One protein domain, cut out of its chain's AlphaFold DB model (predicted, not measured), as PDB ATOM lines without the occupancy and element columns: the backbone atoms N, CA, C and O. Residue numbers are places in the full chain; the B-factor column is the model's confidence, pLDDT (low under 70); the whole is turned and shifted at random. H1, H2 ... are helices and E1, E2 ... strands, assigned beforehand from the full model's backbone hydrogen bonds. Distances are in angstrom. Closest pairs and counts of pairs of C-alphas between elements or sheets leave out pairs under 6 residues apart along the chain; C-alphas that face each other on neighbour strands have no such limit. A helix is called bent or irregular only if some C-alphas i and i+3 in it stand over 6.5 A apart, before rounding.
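AT A GLANCE: This is residues 10 to 173 of the 180 residues of an uncharacterized protein of Sulfolobus sp. A20 (UniProt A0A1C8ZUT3). Two long helices, H3 and H7, cross steeply as a lopsided X, with H5 packed along H3 and H1 packed along H7. H2 packs across the beginning of H3, H6 packs near the beginning of H7, and H8 folds back after the end of H7, while a long winding stretch, residues 90 to 114, joins H4, which touches no helix, to H5. The printed part has 164 residues, with one named strand and eight named helices in the order E1, H1, H2, H3, H4, H5, H6, H7, H8, and is mostly helix. It is compact, with a radius of gyration of the C-alphas of 15.3 A and spans of 45 by 38 by 28 A.

HOW THE PARTS SIT: E1, residues 20 to 22, pairs with no named strand, but its residues 20 to 21 pair antiparallel with residues 10 to 11. H1, residues 29 to 36, and H2, residues 42 to 48, touch about perpendicular at 76 degrees, closest at the C-alphas of Glu 35 and Val 45, 6.1 A apart. H3, residues 55 to 73, touches H1 with its residues 58 to 65 alone, at a steep tilt of 64 degrees, opposite ways; the closest C-alphas, of Pro 29 and Cys 61, are 4.8 A apart. H3 touches H2 with residues 55 to 58 alone, closest at the C-alphas of Phe 42 and Ser 55, 6.3 A apart. H4, residues 83 to 89, is apart from H3. H5, residues 115 to 123, touches H3 at a shallow tilt of 23 degrees, opposite ways, closest at the C-alphas of Gln 59 and Ser 123, 4.0 A apart. H6, residues 128 to 135, only just touches H5, with 3 pairs of C-alphas within 8 A, the closest being Met 121 and Ile 131 at 6.8 A. H7, residues 139 to 162, and H3 are the hubs, touching four helices each. They touch at a steep tilt of 64 degrees, closest at the C-alphas of Ser 68 and Ile 153, 5.6 A apart. H7 touches H1 at a shallow tilt of 18 degrees, opposite ways, closest at the C-alphas of Glu 30 and Ala 150, 4.6 A apart. H7 also touches H5 and H6, and is near H4. H8, residues 166 to 173, is close to H7 but not clearly touching, the closest C-alphas, of Leu 160 and Pro 166, being 5.3 A apart. Every O i to N i+4 pair is within hydrogen-bond range in H1, H2, H3, H5, H6 and H8; in H4 it is 2 of 3 and in H7 18 of 20.

IN THESE COORDINATES: E1 begins at C-alpha 20, (-22.999, -0.886, 177.281). H3 is 27.5 A long and H7 36.8 A; H7 is irregular, but only just, with C-alphas 159 and 162 6.52 A apart. H8 ends at C-alpha 173, (-25.414, -3.505, 190.171).

THE WHOLE: The C-alphas farthest apart, of Glu 133 and Pro 164, are 45.2 A apart. The printed part has no cut, and its one long link runs from H4 to H5. The mean pLDDT of the printed part is 91.4; residue 16 and residues 80 to 92 are under 70.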
ATOM      1  N   VAL A  10     -21.435  -5.746 176.176       91.12
ATOM      2  CA  VAL A  10     -20.135  -5.396 176.746       91.12
ATOM      3  C   VAL A  10     -20.078  -3.920 177.100       91.12
ATOM      4  O   VAL A  10     -20.729  -3.080 176.487       91.12
ATOM      5  N   VAL A  11     -19.250  -3.589 178.087       85.38
ATOM      6  CA  VAL A  11     -18.928  -2.202 178.428       85.38
ATOM      7  C   VAL A  11     -17.496  -1.893 178.030       85.38
ATOM      8  O   VAL A  11     -16.557  -2.573 178.457       85.38
ATOM      9  N   TYR A  12     -17.318  -0.833 177.254       81.69
ATOM     10  CA  TYR A  12     -16.015  -0.241 176.979       81.69
ATOM     11  C   TYR A  12     -15.869   1.016 177.833       81.69
ATOM     12  O   TYR A  12     -16.678   1.931 177.727       81.69
ATOM     13  N   ARG A  13     -14.852   1.055 178.701       77.50
ATOM     14  CA  ARG A  13     -14.675   2.143 179.678       77.50
ATOM     15  C   ARG A  13     -14.570   3.517 179.005       77.50
ATOM     16  O   ARG A  13     -15.182   4.468 179.477       77.50
ATOM     17  N   ASP A  14     -13.858   3.577 177.882       77.12
ATOM     18  CA  ASP A  14     -13.530   4.827 177.187       77.12
ATOM     19  C   ASP A  14     -14.512   5.175 176.052       77.12
ATOM     20  O   ASP A  14     -14.362   6.201 175.391       77.12
ATOM     21  N   ILE A  15     -15.541   4.351 175.825       74.56
ATOM     22  CA  ILE A  15     -16.565   4.577 174.796       74.56
ATOM     23  C   ILE A  15     -17.898   4.860 175.490       74.56
ATOM     24  O   ILE A  15     -18.271   4.185 176.448       74.56
ATOM     25  N   HIS A  16     -18.620   5.881 175.018       69.75
ATOM     26  CA  HIS A  16     -19.938   6.271 175.537       69.75
ATOM     27  C   HIS A  16     -20.010   6.390 177.074       69.75
ATOM     28  O   HIS A  16     -21.056   6.129 177.663       69.75
ATOM     29  N   PHE A  17     -18.919   6.788 177.739       73.62
ATOM     30  CA  PHE A  17     -18.845   6.907 179.202       73.62
ATOM     31  C   PHE A  17     -19.168   5.599 179.953       73.62
ATOM     32  O   PHE A  17     -19.837   5.611 180.988       73.62
ATOM     33  N   GLY A  18     -18.716   4.455 179.427       76.06
ATOM     34  CA  GLY A  18     -18.969   3.146 180.033       76.06
ATOM     35  C   GLY A  18     -20.396   2.640 179.818       76.06
ATOM     36  O   GLY A  18     -20.852   1.749 180.534       76.06
ATOM     37  N   ARG A  19     -21.126   3.212 178.857       87.31
ATOM     38  CA  ARG A  19     -22.447   2.726 178.467       87.31
ATOM     39  C   ARG A  19     -22.299   1.419 177.675       87.31
ATOM     40  O   ARG A  19     -21.432   1.348 176.803       87.31
ATOM     41  N   PRO A  20     -23.091   0.379 177.978       90.81
ATOM     42  CA  PRO A  20     -22.999  -0.886 177.281       90.81
ATOM     43  C   PRO A  20     -23.382  -0.761 175.813       90.81
ATOM     44  O   PRO A  20     -24.259   0.018 175.442       90.81
ATOM     45  N   VAL A  21     -22.739  -1.592 175.009       93.88
ATOM     46  CA  VAL A  21     -23.007  -1.775 173.587       93.88
ATOM     47  C   VAL A  21     -23.039  -3.266 173.281       93.88
ATOM     48  O   VAL A  21     -22.539  -4.086 174.060       93.88
ATOM     49  N   ILE A  22     -23.612  -3.621 172.140       95.00
ATOM     50  CA  ILE A  22     -23.542  -4.985 171.627       95.00
ATOM     51  C   ILE A  22     -22.099  -5.275 171.198       95.00
ATOM     52  O   ILE A  22     -21.469  -4.462 170.516       95.00
ATOM     53  N   ALA A  23     -21.571  -6.425 171.611       91.62
ATOM     54  CA  ALA A  23     -20.203  -6.852 171.361       91.62
ATOM     55  C   ALA A  23     -19.852  -6.777 169.870       91.62
ATOM     56  O   ALA A  23     -20.588  -7.272 169.018       91.62
ATOM     57  N   GLY A  24     -18.717  -6.145 169.561       90.00
ATOM     58  CA  GLY A  24     -18.269  -5.943 168.180       90.00
ATOM     59  C   GLY A  24     -18.971  -4.802 167.435       90.00
ATOM     60  O   GLY A  24     -18.699  -4.608 166.255       90.00
ATOM     61  N   THR A  25     -19.831  -4.025 168.101       92.56
ATOM     62  CA  THR A  25     -20.565  -2.901 167.498       92.56
ATOM     63  C   THR A  25     -20.526  -1.653 168.394       92.56
ATOM     64  O   THR A  25     -20.058  -1.696 169.533       92.56
ATOM     65  N   LEU A  26     -21.057  -0.535 167.888       92.44
ATOM     66  CA  LEU A  26     -21.375   0.665 168.681       92.44
ATOM     67  C   LEU A  26     -22.881   0.799 168.969       92.44
ATOM     68  O   LEU A  26     -23.345   1.850 169.412       92.44
ATOM     69  N   ILE A  27     -23.657  -0.253 168.699       95.25
ATOM     70  CA  ILE A  27     -25.113  -0.252 168.841       95.25
ATOM     71  C   ILE A  27     -25.456  -0.439 170.318       95.25
ATOM     72  O   ILE A  27     -24.975  -1.375 170.963       95.25
ATOM     73  N   LYS A  28     -26.283   0.456 170.868       95.44
ATOM     74  CA  LYS A  28     -26.665   0.420 172.284       95.44
ATOM     75  C   LYS A  28     -27.943  -0.410 172.476       95.44
ATOM     76  O   LYS A  28     -28.819  -0.367 171.609       95.44
ATOM     77  N   PRO A  29     -28.100  -1.138 173.599       96.75
ATOM     78  CA  PRO A  29     -29.278  -1.976 173.832       96.75
ATOM     79  C   PRO A  29     -30.614  -1.232 173.702       96.75
ATOM     80  O   PRO A  29     -31.555  -1.741 173.102       96.75
ATOM     81  N   GLU A  30     -30.703  -0.008 174.217       96.06
ATOM     82  CA  GLU A  30     -31.900   0.829 174.116       96.06
ATOM     83  C   GLU A  30     -32.242   1.242 172.681       96.06
ATOM     84  O   GLU A  30     -33.423   1.414 172.388       96.06
ATOM     85  N   ASP A  31     -31.256   1.354 171.786       97.06
ATOM     86  CA  ASP A  31     -31.507   1.674 170.377       97.06
ATOM     87  C   ASP A  31     -32.239   0.492 169.716       97.06
ATOM     88  O   ASP A  31     -33.242   0.687 169.035       97.06
ATOM     89  N   VAL A  32     -31.828  -0.746 170.020       98.25
ATOM     90  CA  VAL A  32     -32.494  -1.972 169.541       98.25
ATOM     91  C   VAL A  32     -33.925  -2.085 170.067       98.25
ATOM     92  O   VAL A  32     -34.846  -2.395 169.312       98.25
ATOM     93  N   ILE A  33     -34.139  -1.798 171.355       98.38
ATOM     94  CA  ILE A  33     -35.486  -1.810 171.945       98.38
ATOM     95  C   ILE A  33     -36.382  -0.735 171.308       98.38
ATOM     96  O   ILE A  33     -37.576  -0.971 171.110       98.38
ATOM     97  N   ARG A  34     -35.829   0.433 170.958       97.75
ATOM     98  CA  ARG A  34     -36.563   1.494 170.250       97.75
ATOM     99  C   ARG A  34     -36.897   1.109 168.809       97.75
ATOM    100  O   ARG A  34     -37.978   1.469 168.361       97.75
ATOM    101  N   GLU A  35     -36.033   0.374 168.107       98.31
ATOM    102  CA  GLU A  35     -36.366  -0.163 166.778       98.31
ATOM    103  C   GLU A  35     -37.511  -1.179 166.853       98.31
ATOM    104  O   GLU A  35     -38.483  -1.039 166.116       98.31
ATOM    105  N   LEU A  36     -37.486  -2.118 167.810       98.19
ATOM    106  CA  LEU A  36     -38.628  -3.016 168.050       98.19
ATOM    107  C   LEU A  36     -39.918  -2.225 168.314       98.19
ATOM    108  O   LEU A  36     -40.978  -2.545 167.782       98.19
ATOM    109  N   ALA A  37     -39.838  -1.144 169.095       97.56
ATOM    110  CA  ALA A  37     -40.987  -0.295 169.398       97.56
ATOM    111  C   ALA A  37     -41.586   0.432 168.177       97.56
ATOM    112  O   ALA A  37     -42.678   0.986 168.283       97.56
ATOM    113  N   LYS A  38     -40.932   0.409 167.010       97.31
ATOM    114  CA  LYS A  38     -41.526   0.852 165.738       97.31
ATOM    115  C   LYS A  38     -42.408  -0.220 165.093       97.31
ATOM    116  O   LYS A  38     -42.721  -0.099 163.914       97.31
ATOM    117  N   ASP A  39     -42.801  -1.237 165.861       97.75
ATOM    118  CA  ASP A  39     -43.581  -2.388 165.404       97.75
ATOM    119  C   ASP A  39     -42.837  -3.269 164.384       97.75
ATOM    120  O   ASP A  39     -43.442  -3.947 163.557       97.75
ATOM    121  N   MET A  40     -41.504  -3.255 164.453       98.25
ATOM    122  CA  MET A  40     -40.645  -4.084 163.613       98.25
ATOM    123  C   MET A  40     -40.512  -5.495 164.187       98.25
ATOM    124  O   MET A  40     -40.381  -5.682 165.398       98.25
ATOM    125  N   THR A  41     -40.480  -6.482 163.297       98.50
ATOM    126  CA  THR A  41     -40.078  -7.859 163.606       98.50
ATOM    127  C   THR A  41     -38.581  -7.948 163.889       98.50
ATOM    128  O   THR A  41     -37.803  -7.075 163.497       98.50
ATOM    129  N   PHE A  42     -38.119  -9.042 164.496       98.50
ATOM    130  CA  PHE A  42     -36.689  -9.249 164.757       98.50
ATOM    131  C   PHE A  42     -35.872  -9.212 163.466       98.50
ATOM    132  O   PHE A  42     -34.764  -8.679 163.450       98.50
ATOM    133  N   LYS A  43     -36.424  -9.754 162.375       98.56
ATOM    134  CA  LYS A  43     -35.786  -9.724 161.058       98.56
ATOM    135  C   LYS A  43     -35.617  -8.288 160.555       98.56
ATOM    136  O   LYS A  43     -34.521  -7.923 160.146       98.56
ATOM    137  N   GLU A  44     -36.670  -7.480 160.627       98.62
ATOM    138  CA  GLU A  44     -36.626  -6.076 160.199       98.62
ATOM    139  C   GLU A  44     -35.668  -5.251 161.064       98.62
ATOM    140  O   GLU A  44     -34.931  -4.425 160.537       98.62
ATOM    141  N   VAL A  45     -35.593  -5.519 162.372       98.50
ATOM    142  CA  VAL A  45     -34.611  -4.874 163.257       98.50
ATOM    143  C   VAL A  45     -33.178  -5.247 162.865       98.50
ATOM    144  O   VAL A  45     -32.314  -4.375 162.790       98.50
ATOM    145  N   ILE A  46     -32.903  -6.522 162.572       98.38
ATOM    146  CA  ILE A  46     -31.584  -6.962 162.082       98.38
ATOM    147  C   ILE A  46     -31.221  -6.227 160.782       98.38
ATOM    148  O   ILE A  46     -30.095  -5.749 160.635       98.38
ATOM    149  N   GLU A  47     -32.173  -6.106 159.856       98.25
ATOM    150  CA  GLU A  47     -31.995  -5.382 158.594       98.25
ATOM    151  C   GLU A  47     -31.770  -3.877 158.817       98.25
ATOM    152  O   GLU A  47     -30.884  -3.299 158.183       98.25
ATOM    153  N   ALA A  48     -32.478  -3.257 159.766       97.94
ATOM    154  CA  ALA A  48     -32.311  -1.850 160.134       97.94
ATOM    155  C   ALA A  48     -30.902  -1.535 160.666       97.94
ATOM    156  O   ALA A  48     -30.389  -0.437 160.457       97.94
ATOM    157  N   PHE A  49     -30.238  -2.510 161.294       97.88
ATOM    158  CA  PHE A  49     -28.836  -2.412 161.713       97.88
ATOM    159  C   PHE A  49     -27.844  -2.981 160.686       97.88
ATOM    160  O   PHE A  49     -26.676  -3.216 161.010       97.88
ATOM    161  N   HIS A  50     -28.274  -3.189 159.440       97.06
ATOM    162  CA  HIS A  50     -27.454  -3.707 158.340       97.06
ATOM    163  C   HIS A  50     -26.802  -5.068 158.642       97.06
ATOM    164  O   HIS A  50     -25.675  -5.329 158.227       97.06
ATOM    165  N   GLY A  51     -27.479  -5.932 159.407       96.31
ATOM    166  CA  GLY A  51     -26.968  -7.257 159.769       96.31
ATOM    167  C   GLY A  51     -25.822  -7.245 160.786       96.31
ATOM    168  O   GLY A  51     -25.235  -8.292 161.045       96.31
ATOM    169  N   GLN A  52     -25.504  -6.092 161.384       97.19
ATOM    170  CA  GLN A  52     -24.471  -5.992 162.425       97.19
ATOM    171  C   GLN A  52     -24.864  -6.699 163.722       97.19
ATOM    172  O   GLN A  52     -23.996  -6.970 164.550       97.19
ATOM    173  N   ILE A  53     -26.157  -6.979 163.902       97.69
ATOM    174  CA  ILE A  53     -26.673  -7.708 165.055       97.69
ATOM    175  C   ILE A  53     -27.499  -8.919 164.630       97.69
ATOM    176  O   ILE A  53     -27.965  -8.998 163.496       97.69
ATOM    177  N   ASN A  54     -27.718  -9.855 165.550       97.50
ATOM    178  CA  ASN A  54     -28.563 -11.031 165.332       97.50
ATOM    179  C   ASN A  54     -29.682 -11.158 166.386       97.50
ATOM    180  O   ASN A  54     -29.736 -10.419 167.370       97.50
ATOM    181  N   SER A  55     -30.579 -12.129 166.196       97.31
ATOM    182  CA  SER A  55     -31.752 -12.338 167.058       97.31
ATOM    183  C   SER A  55     -31.401 -12.630 168.520       97.31
ATOM    184  O   SER A  55     -32.083 -12.145 169.422       97.31
ATOM    185  N   ARG A  56     -30.313 -13.363 168.785       97.12
ATOM    186  CA  ARG A  56     -29.833 -13.615 170.151       97.12
ATOM    187  C   ARG A  56     -29.428 -12.311 170.838       97.12
ATOM    188  O   ARG A  56     -29.756 -12.110 172.004       97.12
ATOM    189  N   GLN A  57     -28.781 -11.400 170.119       97.75
ATOM    190  CA  GLN A  57     -28.374 -10.102 170.664       97.75
ATOM    191  C   GLN A  57     -29.585  -9.212 170.972       97.75
ATOM    192  O   GLN A  57     -29.607  -8.554 172.012       97.75
ATOM    193  N   ILE A  58     -30.640  -9.262 170.148       98.25
ATOM    194  CA  ILE A  58     -31.931  -8.611 170.441       98.25
ATOM    195  C   ILE A  58     -32.525  -9.154 171.753       98.25
ATOM    196  O   ILE A  58     -32.925  -8.385 172.630       98.25
ATOM    197  N   GLN A  59     -32.529 -10.478 171.931       98.19
ATOM    198  CA  GLN A  59     -33.012 -11.109 173.164       98.19
ATOM    199  C   GLN A  59     -32.193 -10.681 174.390       98.19
ATOM    200  O   GLN A  59     -32.760 -10.450 175.461       98.19
ATOM    201  N   GLU A  60     -30.869 -10.557 174.263       97.25
ATOM    202  CA  GLU A  60     -30.017 -10.047 175.342       97.25
ATOM    203  C   GLU A  60     -30.296  -8.575 175.662       97.25
ATOM    204  O   GLU A  60     -30.321  -8.216 176.839       97.25
ATOM    205  N   CYS A  61     -30.609  -7.742 174.665       98.06
ATOM    206  CA  CYS A  61     -31.035  -6.358 174.901       98.06
ATOM    207  C   CYS A  61     -32.308  -6.303 175.759       98.06
ATOM    208  O   CYS A  61     -32.395  -5.502 176.692       98.06
ATOM    209  N   ALA A  62     -33.266  -7.204 175.521       98.31
ATOM    210  CA  ALA A  62     -34.471  -7.303 176.343       98.31
ATOM    211  C   ALA A  62     -34.172  -7.768 177.779       98.31
ATOM    212  O   ALA A  62     -34.736  -7.226 178.733       98.31
ATOM    213  N   LYS A  63     -33.240  -8.714 177.970       97.56
ATOM    214  CA  LYS A  63     -32.761  -9.102 179.316       97.56
ATOM    215  C   LYS A  63     -32.123  -7.913 180.033       97.56
ATOM    216  O   LYS A  63     -32.439  -7.653 181.193       97.56
ATOM    217  N   TYR A  64     -31.309  -7.145 179.316       97.06
ATOM    218  CA  TYR A  64     -30.648  -5.962 179.849       97.06
ATOM    219  C   TYR A  64     -31.635  -4.868 180.262       97.06
ATOM    220  O   TYR A  64     -31.473  -4.241 181.314       97.06
ATOM    221  N   ALA A  65     -32.714  -4.691 179.495       97.62
ATOM    222  CA  ALA A  65     -33.817  -3.806 179.852       97.62
ATOM    223  C   ALA A  65     -34.493  -4.226 181.172       97.62
ATOM    224  O   ALA A  65     -34.718  -3.391 182.052       97.62
ATOM    225  N   ILE A  66     -34.763  -5.527 181.350       97.75
ATOM    226  CA  ILE A  66     -35.335  -6.079 182.593       97.75
ATOM    227  C   ILE A  66     -34.411  -5.808 183.783       97.75
ATOM    228  O   ILE A  66     -34.865  -5.360 184.838       97.75
ATOM    229  N   ASP A  67     -33.119  -6.079 183.631       96.44
ATOM    230  CA  ASP A  67     -32.145  -5.908 184.704       96.44
ATOM    231  C   ASP A  67     -31.957  -4.431 185.071       96.44
ATOM    232  O   ASP A  67     -31.922  -4.093 186.257       96.44
ATOM    233  N   SER A  68     -31.969  -3.530 184.087       95.25
ATOM    234  CA  SER A  68     -31.958  -2.078 184.313       95.25
ATOM    235  C   SER A  68     -33.174  -1.623 185.130       95.25
ATOM    236  O   SER A  68     -33.036  -0.872 186.101       95.25
ATOM    237  N   ILE A  69     -34.366  -2.141 184.812       95.81
ATOM    238  CA  ILE A  69     -35.594  -1.900 185.584       95.81
ATOM    239  C   ILE A  69     -35.441  -2.379 187.034       95.81
ATOM    240  O   ILE A  69     -35.763  -1.637 187.968       95.81
ATOM    241  N   LYS A  70     -34.930  -3.598 187.247       95.44
ATOM    242  CA  LYS A  70     -34.713  -4.156 188.593       95.44
ATOM    243  C   LYS A  70     -33.724  -3.317 189.401       95.44
ATOM    244  O   LYS A  70     -34.005  -3.001 190.556       95.44
ATOM    245  N   ILE A  71     -32.609  -2.910 188.795       94.19
ATOM    246  CA  ILE A  71     -31.579  -2.078 189.432       94.19
ATOM    247  C   ILE A  71     -32.173  -0.752 189.918       94.19
ATOM    248  O   ILE A  71     -31.956  -0.361 191.072       94.19
ATOM    249  N   LEU A  72     -32.948  -0.081 189.061       92.81
ATOM    250  CA  LEU A  72     -33.631   1.165 189.404       92.81
ATOM    251  C   LEU A  72     -34.658   0.957 190.523       92.81
ATOM    252  O   LEU A  72     -34.697   1.740 191.474       92.81
ATOM    253  N   LYS A  73     -35.446  -0.122 190.451       92.81
ATOM    254  CA  LYS A  73     -36.458  -0.467 191.459       92.81
ATOM    255  C   LYS A  73     -35.857  -0.749 192.831       92.81
ATOM    256  O   LYS A  73     -36.375  -0.262 193.832       92.81
ATOM    257  N   MET A  74     -34.744  -1.476 192.885       91.44
ATOM    258  CA  MET A  74     -34.012  -1.753 194.126       91.44
ATOM    259  C   MET A  74     -33.299  -0.515 194.689       91.44
ATOM    260  O   MET A  74     -32.720  -0.576 195.772       91.44
ATOM    261  N   GLY A  75     -33.296   0.606 193.958       87.94
ATOM    262  CA  GLY A  75     -32.650   1.844 194.382       87.94
ATOM    263  C   GLY A  75     -31.127   1.743 194.473       87.94
ATOM    264  O   GLY A  75     -30.517   2.592 195.124       87.94
ATOM    265  N   ILE A  76     -30.518   0.736 193.829       85.50
ATOM    266  CA  ILE A  76     -29.057   0.556 193.768       85.50
ATOM    267  C   ILE A  76     -28.428   1.789 193.116       85.50
ATOM    268  O   ILE A  76     -27.447   2.341 193.615       85.50
ATOM    269  N   VAL A  77     -29.059   2.266 192.042       84.75
ATOM    270  CA  VAL A  77     -28.742   3.535 191.401       84.75
ATOM    271  C   VAL A  77     -29.994   4.404 191.398       84.75
ATOM    272  O   VAL A  77     -31.041   4.022 190.884       84.75
ATOM    273  N   LYS A  78     -29.893   5.595 191.999       79.12
ATOM    274  CA  LYS A  78     -30.980   6.582 191.998       79.12
ATOM    275  C   LYS A  78     -30.849   7.508 190.785       79.12
ATOM    276  O   LYS A  78     -29.859   8.257 190.743       79.12
ATOM    277  N   PRO A  79     -31.820   7.500 189.851       73.19
ATOM    278  CA  PRO A  79     -31.818   8.408 188.718       73.19
ATOM    279  C   PRO A  79     -32.019   9.839 189.204       73.19
ATOM    280  O   PRO A  79     -32.955  10.135 189.947       73.19
ATOM    281  N   ARG A  80     -31.117  10.734 188.798       68.31
ATOM    282  CA  ARG A  80     -31.248  12.176 189.020       68.31
ATOM    283  C   ARG A  80     -31.440  12.834 187.666       68.31
ATOM    284  O   ARG A  80     -30.509  13.375 187.086       68.31
ATOM    285  N   ILE A  81     -32.653  12.715 187.148       67.75
ATOM    286  CA  ILE A  81     -32.978  13.179 185.805       67.75
ATOM    287  C   ILE A  81     -33.716  14.493 185.937       67.75
ATOM    288  O   ILE A  81     -34.693  14.602 186.682       67.75
ATOM    289  N   ASN A  82     -33.240  15.506 185.221       68.12
ATOM    290  CA  ASN A  82     -33.978  16.746 185.102       68.12
ATOM    291  C   ASN A  82     -35.302  16.443 184.385       68.12
ATOM    292  O   ASN A  82     -35.298  16.085 183.207       68.12
ATOM    293  N   LYS A  83     -36.433  16.583 185.092       67.25
ATOM    294  CA  LYS A  83     -37.772  16.310 184.543       67.25
ATOM    295  C   LYS A  83     -38.022  17.040 183.218       67.25
ATOM    296  O   LYS A  83     -38.650  16.462 182.341       67.25
ATOM    297  N   LYS A  84     -37.486  18.258 183.050       67.94
ATOM    298  CA  LYS A  84     -37.620  19.030 181.803       67.94
ATOM    299  C   LYS A  84     -36.875  18.383 180.636       67.94
ATOM    300  O   LYS A  84     -37.423  18.316 179.545       67.94
ATOM    301  N   LEU A  85     -35.659  17.875 180.868       67.38
ATOM    302  CA  LEU A  85     -34.896  17.158 179.837       67.38
ATOM    303  C   LEU A  85     -35.617  15.870 179.433       67.38
ATOM    304  O   LEU A  85     -35.760  15.586 178.251       67.38
ATOM    305  N   LYS A  86     -36.152  15.132 180.410       68.50
ATOM    306  CA  LYS A  86     -36.867  13.880 180.148       68.50
ATOM    307  C   LYS A  86     -38.126  14.067 179.297       68.50
ATOM    308  O   LYS A  86     -38.369  13.265 178.408       68.50
ATOM    309  N   GLN A  87     -38.874  15.150 179.516       67.50
ATOM    310  CA  GLN A  87     -40.063  15.490 178.719       67.50
ATOM    311  C   GLN A  87     -39.769  15.728 177.228       67.50
ATOM    312  O   GLN A  87     -40.685  15.621 176.424       67.50
ATOM    313  N   HIS A  88     -38.528  16.066 176.863       66.62
ATOM    314  CA  HIS A  88     -38.131  16.276 175.464       66.62
ATOM    315  C   HIS A  88     -37.577  15.010 174.807       66.62
ATOM    316  O   HIS A  88     -37.528  14.928 173.584       66.62
ATOM    317  N   LEU A  89     -37.126  14.044 175.608       64.06
ATOM    318  CA  LEU A  89     -36.510  12.813 175.118       64.06
ATOM    319  C   LEU A  89     -37.533  11.684 174.949       64.06
ATOM    320  O   LEU A  89     -37.277  10.730 174.218       64.06
ATOM    321  N   GLU A  90     -38.664  11.752 175.657       67.62
ATOM    322  CA  GLU A  90     -39.574  10.619 175.829       67.62
ATOM    323  C   GLU A  90     -41.031  11.054 175.974       67.62
ATOM    324  O   GLU A  90     -41.287  12.192 176.383       67.62
ATOM    325  N   PRO A  91     -41.999  10.148 175.711       69.62
ATOM    326  CA  PRO A  91     -43.404  10.437 175.940       69.62
ATOM    327  C   PRO A  91     -43.624  10.903 177.377       69.62
ATOM    328  O   PRO A  91     -43.297  10.211 178.345       69.62
ATOM    329  N   SER A  92     -44.204  12.094 177.525       62.47
ATOM    330  CA  SER A  92     -44.562  12.650 178.830       62.47
ATOM    331  C   SER A  92     -45.722  11.902 179.490       62.47
ATOM    332  O   SER A  92     -45.978  12.105 180.676       62.47
ATOM    333  N   ASN A  93     -46.428  11.067 178.724       77.00
ATOM    334  CA  ASN A  93     -47.534  10.246 179.180       77.00
ATOM    335  C   ASN A  93     -47.548   8.908 178.425       77.00
ATOM    336  O   ASN A  93     -47.216   8.872 177.241       77.00
ATOM    337  N   TYR A  94     -47.959   7.845 179.112       88.94
ATOM    338  CA  TYR A  94     -48.158   6.507 178.550       88.94
ATOM    339  C   TYR A  94     -49.653   6.200 178.620       88.94
ATOM    340  O   TYR A  94     -50.259   6.362 179.679       88.94
ATOM    341  N   LYS A  95     -50.267   5.825 177.495       94.44
ATOM    342  CA  LYS A  95     -51.715   5.587 177.404       94.44
ATOM    343  C   LYS A  95     -52.099   4.177 177.850       94.44
ATOM    344  O   LYS A  95     -53.245   3.958 178.221       94.44
ATOM    345  N   TYR A  96     -51.172   3.231 177.777       96.62
ATOM    346  CA  TYR A  96     -51.412   1.815 178.024       96.62
ATOM    347  C   TYR A  96     -50.654   1.289 179.247       96.62
ATOM    348  O   TYR A  96     -50.705   0.091 179.509       96.62
ATOM    349  N   LEU A  97     -49.978   2.148 180.019       96.12
ATOM    350  CA  LEU A  97     -49.252   1.763 181.233       96.12
ATOM    351  C   LEU A  97     -49.797   2.494 182.463       96.12
ATOM    352  O   LEU A  97     -49.872   3.721 182.492       96.12
ATOM    353  N   ASP A  98     -50.091   1.747 183.527       95.00
ATOM    354  CA  ASP A  98     -50.449   2.316 184.825       95.00
ATOM    355  C   ASP A  98     -49.189   2.643 185.636       95.00
ATOM    356  O   ASP A  98     -48.668   1.816 186.392       95.00
ATOM    357  N   LEU A  99     -48.698   3.874 185.503       90.88
ATOM    358  CA  LEU A  99     -47.509   4.342 186.224       90.88
ATOM    359  C   LEU A  99     -47.695   4.444 187.747       90.88
ATOM    360  O   LEU A  99     -46.694   4.549 188.463       90.88
ATOM    361  N   ASN A 100     -48.933   4.411 188.253       90.25
ATOM    362  CA  ASN A 100     -49.196   4.436 189.693       90.25
ATOM    363  C   ASN A 100     -48.971   3.063 190.337       90.25
ATOM    364  O   ASN A 100     -48.646   3.002 191.522       90.25
ATOM    365  N   SER A 101     -49.097   1.978 189.563       92.25
ATOM    366  CA  SER A 101     -48.879   0.613 190.054       92.25
ATOM    367  C   SER A 101     -47.438   0.378 190.530       92.25
ATOM    368  O   SER A 101     -47.204  -0.138 191.621       92.25
ATOM    369  N   ASP A 102     -46.454   0.773 189.722       92.50
ATOM    370  CA  ASP A 102     -45.026   0.716 190.031       92.50
ATOM    371  C   ASP A 102     -44.275   1.635 189.061       92.50
ATOM    372  O   ASP A 102     -44.183   1.363 187.867       92.50
ATOM    373  N   LYS A 103     -43.676   2.715 189.574       89.19
ATOM    374  CA  LYS A 103     -42.974   3.713 188.747       89.19
ATOM    375  C   LYS A 103     -41.810   3.167 187.906       89.19
ATOM    376  O   LYS A 103     -41.382   3.842 186.973       89.19
ATOM    377  N   TYR A 104     -41.234   2.018 188.266       91.75
ATOM    378  CA  TYR A 104     -40.102   1.422 187.549       91.75
ATOM    379  C   TYR A 104     -40.512   0.215 186.714       91.75
ATOM    380  O   TYR A 104     -39.867  -0.052 185.706       91.75
ATOM    381  N   ASN A 105     -41.554  -0.505 187.124       95.69
ATOM    382  CA  ASN A 105     -42.052  -1.696 186.440       95.69
ATOM    383  C   ASN A 105     -43.591  -1.748 186.450       95.69
ATOM    384  O   ASN A 105     -44.166  -2.624 187.117       95.69
ATOM    385  N   PRO A 106     -44.240  -0.791 185.768       96.81
ATOM    386  CA  PRO A 106     -45.681  -0.633 185.816       96.81
ATOM    387  C   PRO A 106     -46.382  -1.818 185.162       96.81
ATOM    388  O   PRO A 106     -45.797  -2.572 184.372       96.81
ATOM    389  N   ASN A 107     -47.654  -1.971 185.496       98.12
ATOM    390  CA  ASN A 107     -48.547  -2.871 184.795       98.12
ATOM    391  C   ASN A 107     -49.085  -2.207 183.518       98.12
ATOM    392  O   ASN A 107     -49.220  -0.983 183.444       98.12
ATOM    393  N   VAL A 108     -49.445  -3.022 182.532       97.38
ATOM    394  CA  VAL A 108     -50.296  -2.609 181.418       97.38
ATOM    395  C   VAL A 108     -51.672  -2.252 181.975       97.38
ATOM    396  O   VAL A 108     -52.226  -2.972 182.810       97.38
ATOM    397  N   GLN A 109     -52.211  -1.120 181.539       95.94
ATOM    398  CA  GLN A 109     -53.425  -0.536 182.087       95.94
ATOM    399  C   GLN A 109     -54.606  -1.511 182.011       95.94
ATOM    400  O   GLN A 109     -54.885  -2.093 180.966       95.94
ATOM    401  N   GLY A 110     -55.301  -1.681 183.140       94.50
ATOM    402  CA  GLY A 110     -56.430  -2.608 183.254       94.50
ATOM    403  C   GLY A 110     -56.040  -4.086 183.375       94.50
ATOM    404  O   GLY A 110     -56.920  -4.938 183.300       94.50
ATOM    405  N   THR A 111     -54.755  -4.406 183.570       96.75
ATOM    406  CA  THR A 111     -54.257  -5.786 183.695       96.75
ATOM    407  C   THR A 111     -53.241  -5.927 184.837       96.75
ATOM    408  O   THR A 111     -52.767  -4.940 185.407       96.75
ATOM    409  N   ASP A 112     -52.864  -7.162 185.164       96.38
ATOM    410  CA  ASP A 112     -51.748  -7.495 186.060       96.38
ATOM    411  C   ASP A 112     -50.416  -7.724 185.312       96.38
ATOM    412  O   ASP A 112     -49.376  -7.981 185.928       96.38
ATOM    413  N   VAL A 113     -50.419  -7.583 183.983       98.19
ATOM    414  CA  VAL A 113     -49.257  -7.809 183.123       98.19
ATOM    415  C   VAL A 113     -48.223  -6.709 183.337       98.19
ATOM    416  O   VAL A 113     -48.429  -5.557 182.968       98.19
ATOM    417  N   LYS A 114     -47.063  -7.062 183.887       98.38
ATOM    418  CA  LYS A 114     -45.935  -6.133 184.067       98.38
ATOM    419  C   LYS A 114     -45.176  -5.867 182.770       98.38
ATOM    420  O   LYS A 114     -44.964  -6.789 181.983       98.38
ATOM    421  N   VAL A 115     -44.591  -4.673 182.635       98.19
ATOM    422  CA  VAL A 115     -43.627  -4.357 181.558       98.19
ATOM    423  C   VAL A 115     -42.512  -5.406 181.474       98.19
ATOM    424  O   VAL A 115     -42.184  -5.890 180.394       98.19
ATOM    425  N   THR A 116     -41.962  -5.853 182.608       98.44
ATOM    426  CA  THR A 116     -40.933  -6.909 182.589       98.44
ATOM    427  C   THR A 116     -41.423  -8.258 182.057       98.44
ATOM    428  O   THR A 116     -40.597  -9.030 181.581       98.44
ATOM    429  N   LYS A 117     -42.729  -8.567 182.120       98.69
ATOM    430  CA  LYS A 117     -43.282  -9.797 181.527       98.69
ATOM    431  C   LYS A 117     -43.290  -9.697 180.001       98.69
ATOM    432  O   LYS A 117     -42.875 -10.653 179.354       98.69
ATOM    433  N   VAL A 118     -43.646  -8.536 179.449       98.69
ATOM    434  CA  VAL A 118     -43.523  -8.254 178.007       98.69
ATOM    435  C   VAL A 118     -42.075  -8.436 177.545       98.69
ATOM    436  O   VAL A 118     -41.803  -9.219 176.640       98.69
ATOM    437  N   LEU A 119     -41.118  -7.802 178.232       98.69
ATOM    438  CA  LEU A 119     -39.693  -7.942 177.903       98.69
ATOM    439  C   LEU A 119     -39.185  -9.375 178.053       98.69
ATOM    440  O   LEU A 119     -38.303  -9.796 177.308       98.69
ATOM    441  N   LYS A 120     -39.726 -10.137 179.011       98.69
ATOM    442  CA  LYS A 120     -39.349 -11.539 179.186       98.69
ATOM    443  C   LYS A 120     -39.707 -12.349 177.945       98.69
ATOM    444  O   LYS A 120     -38.869 -13.124 177.497       98.69
ATOM    445  N   MET A 121     -40.874 -12.110 177.356       98.81
ATOM    446  CA  MET A 121     -41.291 -12.788 176.128       98.81
ATOM    447  C   MET A 121     -40.440 -12.367 174.922       98.81
ATOM    448  O   MET A 121     -39.997 -13.228 174.168       98.81
ATOM    449  N   ILE A 122     -40.080 -11.083 174.799       98.62
ATOM    450  CA  ILE A 122     -39.097 -10.633 173.788       98.62
ATOM    451  C   ILE A 122     -37.758 -11.361 173.987       98.62
ATOM    452  O   ILE A 122     -37.156 -11.850 173.036       98.62
ATOM    453  N   SER A 123     -37.296 -11.505 175.234       98.19
ATOM    454  CA  SER A 123     -36.059 -12.240 175.538       98.19
ATOM    455  C   SER A 123     -36.132 -13.744 175.253       98.19
ATOM    456  O   SER A 123     -35.097 -14.407 175.203       98.19
ATOM    457  N   GLU A 124     -37.343 -14.276 175.092       98.38
ATOM    458  CA  GLU A 124     -37.640 -15.651 174.676       98.38
ATOM    459  C   GLU A 124     -37.819 -15.758 173.150       98.38
ATOM    460  O   GLU A 124     -38.053 -16.846 172.636       98.38
ATOM    461  N   GLY A 125     -37.659 -14.647 172.421       98.12
ATOM    462  CA  GLY A 125     -37.747 -14.586 170.963       98.12
ATOM    463  C   GLY A 125     -39.155 -14.380 170.418       98.12
ATOM    464  O   GLY A 125     -39.352 -14.587 169.227       98.12
ATOM    465  N   LYS A 126     -40.119 -14.001 171.264       98.56
ATOM    466  CA  LYS A 126     -41.488 -13.710 170.831       98.56
ATOM    467  C   LYS A 126     -41.575 -12.358 170.140       98.56
ATOM    468  O   LYS A 126     -41.041 -11.371 170.640       98.56
ATOM    469  N   GLU A 127     -42.316 -12.318 169.042       98.44
ATOM    470  CA  GLU A 127     -42.637 -11.092 168.321       98.44
ATOM    471  C   GLU A 127     -43.774 -10.321 169.002       98.44
ATOM    472  O   GLU A 127     -44.602 -10.875 169.729       98.44
ATOM    473  N   ILE A 128     -43.867  -9.021 168.718       98.44
ATOM    474  CA  ILE A 128     -44.872  -8.123 169.310       98.44
ATOM    475  C   ILE A 128     -46.307  -8.654 169.132       98.44
ATOM    476  O   ILE A 128     -47.118  -8.572 170.059       98.44
ATOM    477  N   ARG A 129     -46.620  -9.218 167.956       98.25
ATOM    478  CA  ARG A 129     -47.942  -9.798 167.665       98.25
ATOM    479  C   ARG A 129     -48.236 -11.017 168.536       98.25
ATOM    480  O   ARG A 129     -49.294 -11.063 169.154       98.25
ATOM    481  N   GLU A 130     -47.284 -11.942 168.657       98.56
ATOM    482  CA  GLU A 130     -47.438 -13.132 169.504       98.56
ATOM    483  C   GLU A 130     -47.656 -12.749 170.973       98.56
ATOM    484  O   GLU A 130     -48.498 -13.328 171.651       98.56
ATOM    485  N   ILE A 131     -46.926 -11.741 171.463       98.62
ATOM    486  CA  ILE A 131     -47.068 -11.247 172.839       98.62
ATOM    487  C   ILE A 131     -48.455 -10.645 173.060       98.62
ATOM    488  O   ILE A 131     -49.086 -10.915 174.081       98.62
ATOM    489  N   SER A 132     -48.922  -9.824 172.118       98.56
ATOM    490  CA  SER A 132     -50.249  -9.206 172.171       98.56
ATOM    491  C   SER A 132     -51.353 -10.264 172.254       98.56
ATOM    492  O   SER A 132     -52.235 -10.162 173.109       98.56
ATOM    493  N   GLU A 133     -51.264 -11.309 171.431       98.38
ATOM    494  CA  GLU A 133     -52.221 -12.417 171.403       98.38
ATOM    495  C   GLU A 133     -52.175 -13.258 172.686       98.38
ATOM    496  O   GLU A 133     -53.211 -13.494 173.312       98.38
ATOM    497  N   GLU A 134     -50.983 -13.676 173.116       98.50
ATOM    498  CA  GLU A 134     -50.802 -14.560 174.273       98.50
ATOM    499  C   GLU A 134     -51.197 -13.873 175.588       98.50
ATOM    500  O   GLU A 134     -51.875 -14.470 176.427       98.50
ATOM    501  N   LEU A 135     -50.822 -12.602 175.760       98.12
ATOM    502  CA  LEU A 135     -51.156 -11.821 176.954       98.12
ATOM    503  C   LEU A 135     -52.539 -11.165 176.877       98.12
ATOM    504  O   LEU A 135     -52.981 -10.586 177.868       98.12
ATOM    505  N   LYS A 136     -53.226 -11.255 175.730       98.06
ATOM    506  CA  LYS A 136     -54.531 -10.623 175.472       98.06
ATOM    507  C   LYS A 136     -54.528  -9.117 175.760       98.06
ATOM    508  O   LYS A 136     -55.487  -8.578 176.314       98.06
ATOM    509  N   ILE A 137     -53.447  -8.439 175.381       98.25
ATOM    510  CA  ILE A 137     -53.294  -6.982 175.502       98.25
ATOM    511  C   ILE A 137     -53.161  -6.345 174.116       98.25
ATOM    512  O   ILE A 137     -52.647  -6.994 173.206       98.25
ATOM    513  N   PRO A 138     -53.575  -5.079 173.926       98.06
ATOM    514  CA  PRO A 138     -53.383  -4.378 172.661       98.06
ATOM    515  C   PRO A 138     -51.911  -4.314 172.258       98.06
ATOM    516  O   PRO A 138     -51.024  -4.187 173.107       98.06
ATOM    517  N   LYS A 139     -51.645  -4.335 170.953       97.81
ATOM    518  CA  LYS A 139     -50.280  -4.260 170.427       97.81
ATOM    519  C   LYS A 139     -49.578  -2.963 170.830       97.81
ATOM    520  O   LYS A 139     -48.393  -2.955 171.151       97.81
ATOM    521  N   GLU A 140     -50.335  -1.877 170.899       97.56
ATOM    522  CA  GLU A 140     -49.880  -0.568 171.353       97.56
ATOM    523  C   GLU A 140     -49.372  -0.612 172.801       97.56
ATOM    524  O   GLU A 140     -48.425   0.095 173.134       97.56
ATOM    525  N   ALA A 141     -49.929  -1.487 173.649       98.06
ATOM    526  CA  ALA A 141     -49.444  -1.685 175.012       98.06
ATOM    527  C   ALA A 141     -48.076  -2.380 175.046       98.06
ATOM    528  O   ALA A 141     -47.220  -2.023 175.856       98.06
ATOM    529  N   VAL A 142     -47.847  -3.343 174.145       98.56
ATOM    530  CA  VAL A 142     -46.538  -3.993 173.968       98.56
ATOM    531  C   VAL A 142     -45.506  -2.965 173.498       98.56
ATOM    532  O   VAL A 142     -44.422  -2.872 174.072       98.56
ATOM    533  N   ILE A 143     -45.864  -2.141 172.509       98.19
ATOM    534  CA  ILE A 143     -45.012  -1.065 171.987       98.19
ATOM    535  C   ILE A 143     -44.675  -0.043 173.081       98.19
ATOM    536  O   ILE A 143     -43.505   0.280 173.284       98.19
ATOM    537  N   GLU A 144     -45.663   0.434 173.843       97.00
ATOM    538  CA  GLU A 144     -45.409   1.362 174.948       97.00
ATOM    539  C   GLU A 144     -44.529   0.744 176.041       97.00
ATOM    540  O   GLU A 144     -43.666   1.437 176.584       97.00
ATOM    541  N   ALA A 145     -44.682  -0.551 176.338       98.12
ATOM    542  CA  ALA A 145     -43.805  -1.258 177.268       98.12
ATOM    543  C   ALA A 145     -42.344  -1.276 176.779       98.12
ATOM    544  O   ALA A 145     -41.428  -1.074 177.585       98.12
ATOM    545  N   LEU A 146     -42.110  -1.447 175.471       98.19
ATOM    546  CA  LEU A 146     -40.777  -1.356 174.868       98.19
ATOM    547  C   LEU A 146     -40.204   0.062 174.992       98.19
ATOM    548  O   LEU A 146     -39.104   0.220 175.526       98.19
ATOM    549  N   ILE A 147     -40.963   1.098 174.615       96.06
ATOM    550  CA  ILE A 147     -40.540   2.507 174.750       96.06
ATOM    551  C   ILE A 147     -40.192   2.830 176.205       96.06
ATOM    552  O   ILE A 147     -39.126   3.383 176.491       96.06
ATOM    553  N   PHE A 148     -41.062   2.435 177.137       95.81
ATOM    554  CA  PHE A 148     -40.843   2.619 178.565       95.81
ATOM    555  C   PHE A 148     -39.565   1.919 179.030       95.81
ATOM    556  O   PHE A 148     -38.819   2.463 179.841       95.81
ATOM    557  N   SER A 149     -39.286   0.715 178.539       96.69
ATOM    558  CA  SER A 149     -38.108  -0.043 178.953       96.69
ATOM    559  C   SER A 149     -36.793   0.540 178.430       96.69
ATOM    560  O   SER A 149     -35.850   0.667 179.212       96.69
ATOM    561  N   ALA A 150     -36.746   0.996 177.171       95.75
ATOM    562  CA  ALA A 150     -35.608   1.741 176.626       95.75
ATOM    563  C   ALA A 150     -35.333   2.994 177.470       95.75
ATOM    564  O   ALA A 150     -34.202   3.269 177.863       95.75
ATOM    565  N   SER A 151     -36.406   3.671 177.868       92.00
ATOM    566  CA  SER A 151     -36.374   4.819 178.764       92.00
ATOM    567  C   SER A 151     -35.821   4.511 180.165       92.00
ATOM    568  O   SER A 151     -35.144   5.331 180.790       92.00
ATOM    569  N   ARG A 152     -36.048   3.303 180.694       92.94
ATOM    570  CA  ARG A 152     -35.432   2.860 181.957       92.94
ATOM    571  C   ARG A 152     -33.943   2.540 181.795       92.94
ATOM    572  O   ARG A 152     -33.184   2.786 182.730       92.94
ATOM    573  N   ILE A 153     -33.512   2.047 180.633       93.56
ATOM    574  CA  ILE A 153     -32.083   1.897 180.324       93.56
ATOM    575  C   ILE A 153     -31.410   3.279 180.292       93.56
ATOM    576  O   ILE A 153     -30.399   3.485 180.968       93.56
ATOM    577  N   ASP A 154     -32.008   4.247 179.590       90.19
ATOM    578  CA  ASP A 154     -31.548   5.640 179.565       90.19
ATOM    579  C   ASP A 154     -31.442   6.230 180.975       90.19
ATOM    580  O   ASP A 154     -30.392   6.748 181.361       90.19
ATOM    581  N   ASP A 155     -32.498   6.097 181.781       88.62
ATOM    582  CA  ASP A 155     -32.512   6.571 183.163       88.62
ATOM    583  C   ASP A 155     -31.366   5.984 183.994       88.62
ATOM    584  O   ASP A 155     -30.737   6.698 184.782       88.62
ATOM    585  N   PHE A 156     -31.123   4.678 183.847       90.50
ATOM    586  CA  PHE A 156     -30.056   3.980 184.547       90.50
ATOM    587  C   PHE A 156     -28.693   4.545 184.149       90.50
ATOM    588  O   PHE A 156     -27.935   4.946 185.032       90.50
ATOM    589  N   HIS A 157     -28.407   4.668 182.852       88.44
ATOM    590  CA  HIS A 157     -27.111   5.157 182.377       88.44
ATOM    591  C   HIS A 157     -26.884   6.644 182.626       88.44
ATOM    592  O   HIS A 157     -25.791   7.028 183.042       88.44
ATOM    593  N   LEU A 158     -27.907   7.485 182.484       84.31
ATOM    594  CA  LEU A 158     -27.820   8.899 182.855       84.31
ATOM    595  C   LEU A 158     -27.475   9.064 184.335       84.31
ATOM    596  O   LEU A 158     -26.689   9.939 184.705       84.31
ATOM    597  N   ALA A 159     -28.008   8.195 185.196       85.06
ATOM    598  CA  ALA A 159     -27.695   8.206 186.617       85.06
ATOM    599  C   ALA A 159     -26.236   7.840 186.925       85.06
ATOM    600  O   ALA A 159     -25.769   8.156 188.024       85.06
ATOM    601  N   LEU A 160     -25.528   7.194 185.992       84.62
ATOM    602  CA  LEU A 160     -24.129   6.811 186.166       84.62
ATOM    603  C   LEU A 160     -23.158   7.982 185.996       84.62
ATOM    604  O   LEU A 160     -22.066   7.929 186.550       84.62
ATOM    605  N   SER A 161     -23.567   9.054 185.310       79.50
ATOM    606  CA  SER A 161     -22.740  10.251 185.064       79.50
ATOM    607  C   SER A 161     -22.167  10.903 186.330       79.50
ATOM    608  O   SER A 161     -21.173  11.618 186.268       79.50
ATOM    609  N   LYS A 162     -22.776  10.653 187.496       79.69
ATOM    610  CA  LYS A 162     -22.314  11.165 188.796       79.69
ATOM    611  C   LYS A 162     -21.211  10.322 189.447       79.69
ATOM    612  O   LYS A 162     -20.713  10.710 190.501       79.69
ATOM    613  N   TYR A 163     -20.909   9.143 188.908       83.38
ATOM    614  CA  TYR A 163     -19.909   8.244 189.475       83.38
ATOM    615  C   TYR A 163     -18.589   8.381 188.713       83.38
ATOM    616  O   TYR A 163     -18.608   8.444 187.487       83.38
ATOM    617  N   PRO A 164     -17.443   8.368 189.418       84.25
ATOM    618  CA  PRO A 164     -16.131   8.470 188.781       84.25
ATOM    619  C   PRO A 164     -15.781   7.237 187.934       84.25
ATOM    620  O   PRO A 164     -15.016   7.349 186.985       84.25
ATOM    621  N   ASP A 165     -16.357   6.070 188.251       86.44
ATOM    622  CA  ASP A 165     -16.231   4.845 187.454       86.44
ATOM    623  C   ASP A 165     -17.617   4.221 187.187       86.44
ATOM    624  O   ASP A 165     -18.064   3.337 187.929       86.44
ATOM    625  N   PRO A 166     -18.321   4.681 186.133       86.00
ATOM    626  CA  PRO A 166     -19.616   4.144 185.710       86.00
ATOM    627  C   PRO A 166     -19.604   2.632 185.462       86.00
ATOM    628  O   PRO A 166     -20.559   1.937 185.813       86.00
ATOM    629  N   THR A 167     -18.506   2.109 184.910       86.38
ATOM    630  CA  THR A 167     -18.382   0.695 184.522       86.38
ATOM    631  C   THR A 167     -18.446  -0.209 185.750       86.38
ATOM    632  O   THR A 167     -19.234  -1.157 185.795       86.38
ATOM    633  N   SER A 168     -17.681   0.122 186.793       87.88
ATOM    634  CA  SER A 168     -17.715  -0.621 188.057       87.88
ATOM    635  C   SER A 168     -19.091  -0.593 188.722       87.88
ATOM    636  O   SER A 168     -19.494  -1.572 189.352       87.88
ATOM    637  N   VAL A 169     -19.833   0.512 188.593       88.75
ATOM    638  CA  VAL A 169     -21.192   0.626 189.147       88.75
ATOM    639  C   VAL A 169     -22.164  -0.287 188.404       88.75
ATOM    640  O   VAL A 169     -22.961  -0.958 189.063       88.75
ATOM    641  N   ILE A 170     -22.076  -0.375 187.072       88.88
ATOM    642  CA  ILE A 170     -22.897  -1.298 186.269       88.88
ATOM    643  C   ILE A 170     -22.669  -2.736 186.728       88.88
ATOM    644  O   ILE A 170     -23.616  -3.420 187.108       88.88
ATOM    645  N   ILE A 171     -21.409  -3.173 186.779       89.12
ATOM    646  CA  ILE A 171     -21.055  -4.558 187.121       89.12
ATOM    647  C   ILE A 171     -21.508  -4.910 188.537       89.12
ATOM    648  O   ILE A 171     -22.139  -5.945 188.745       89.12
ATOM    649  N   LYS A 172     -21.252  -4.033 189.516       90.31
ATOM    650  CA  LYS A 172     -21.716  -4.237 190.897       90.31
ATOM    651  C   LYS A 172     -23.240  -4.322 190.979       90.31
ATOM    652  O   LYS A 172     -23.760  -5.147 191.727       90.31
ATOM    653  N   SER A 173     -23.949  -3.496 190.211       91.44
ATOM    654  CA  SER A 173     -25.414  -3.505 190.171       91.44
ATOM    655  C   SER A 173     -25.949  -4.810 189.580       91.44
ATOM    656  O   SER A 173     -26.836  -5.419 190.175       91.44
TER     657      SER A 173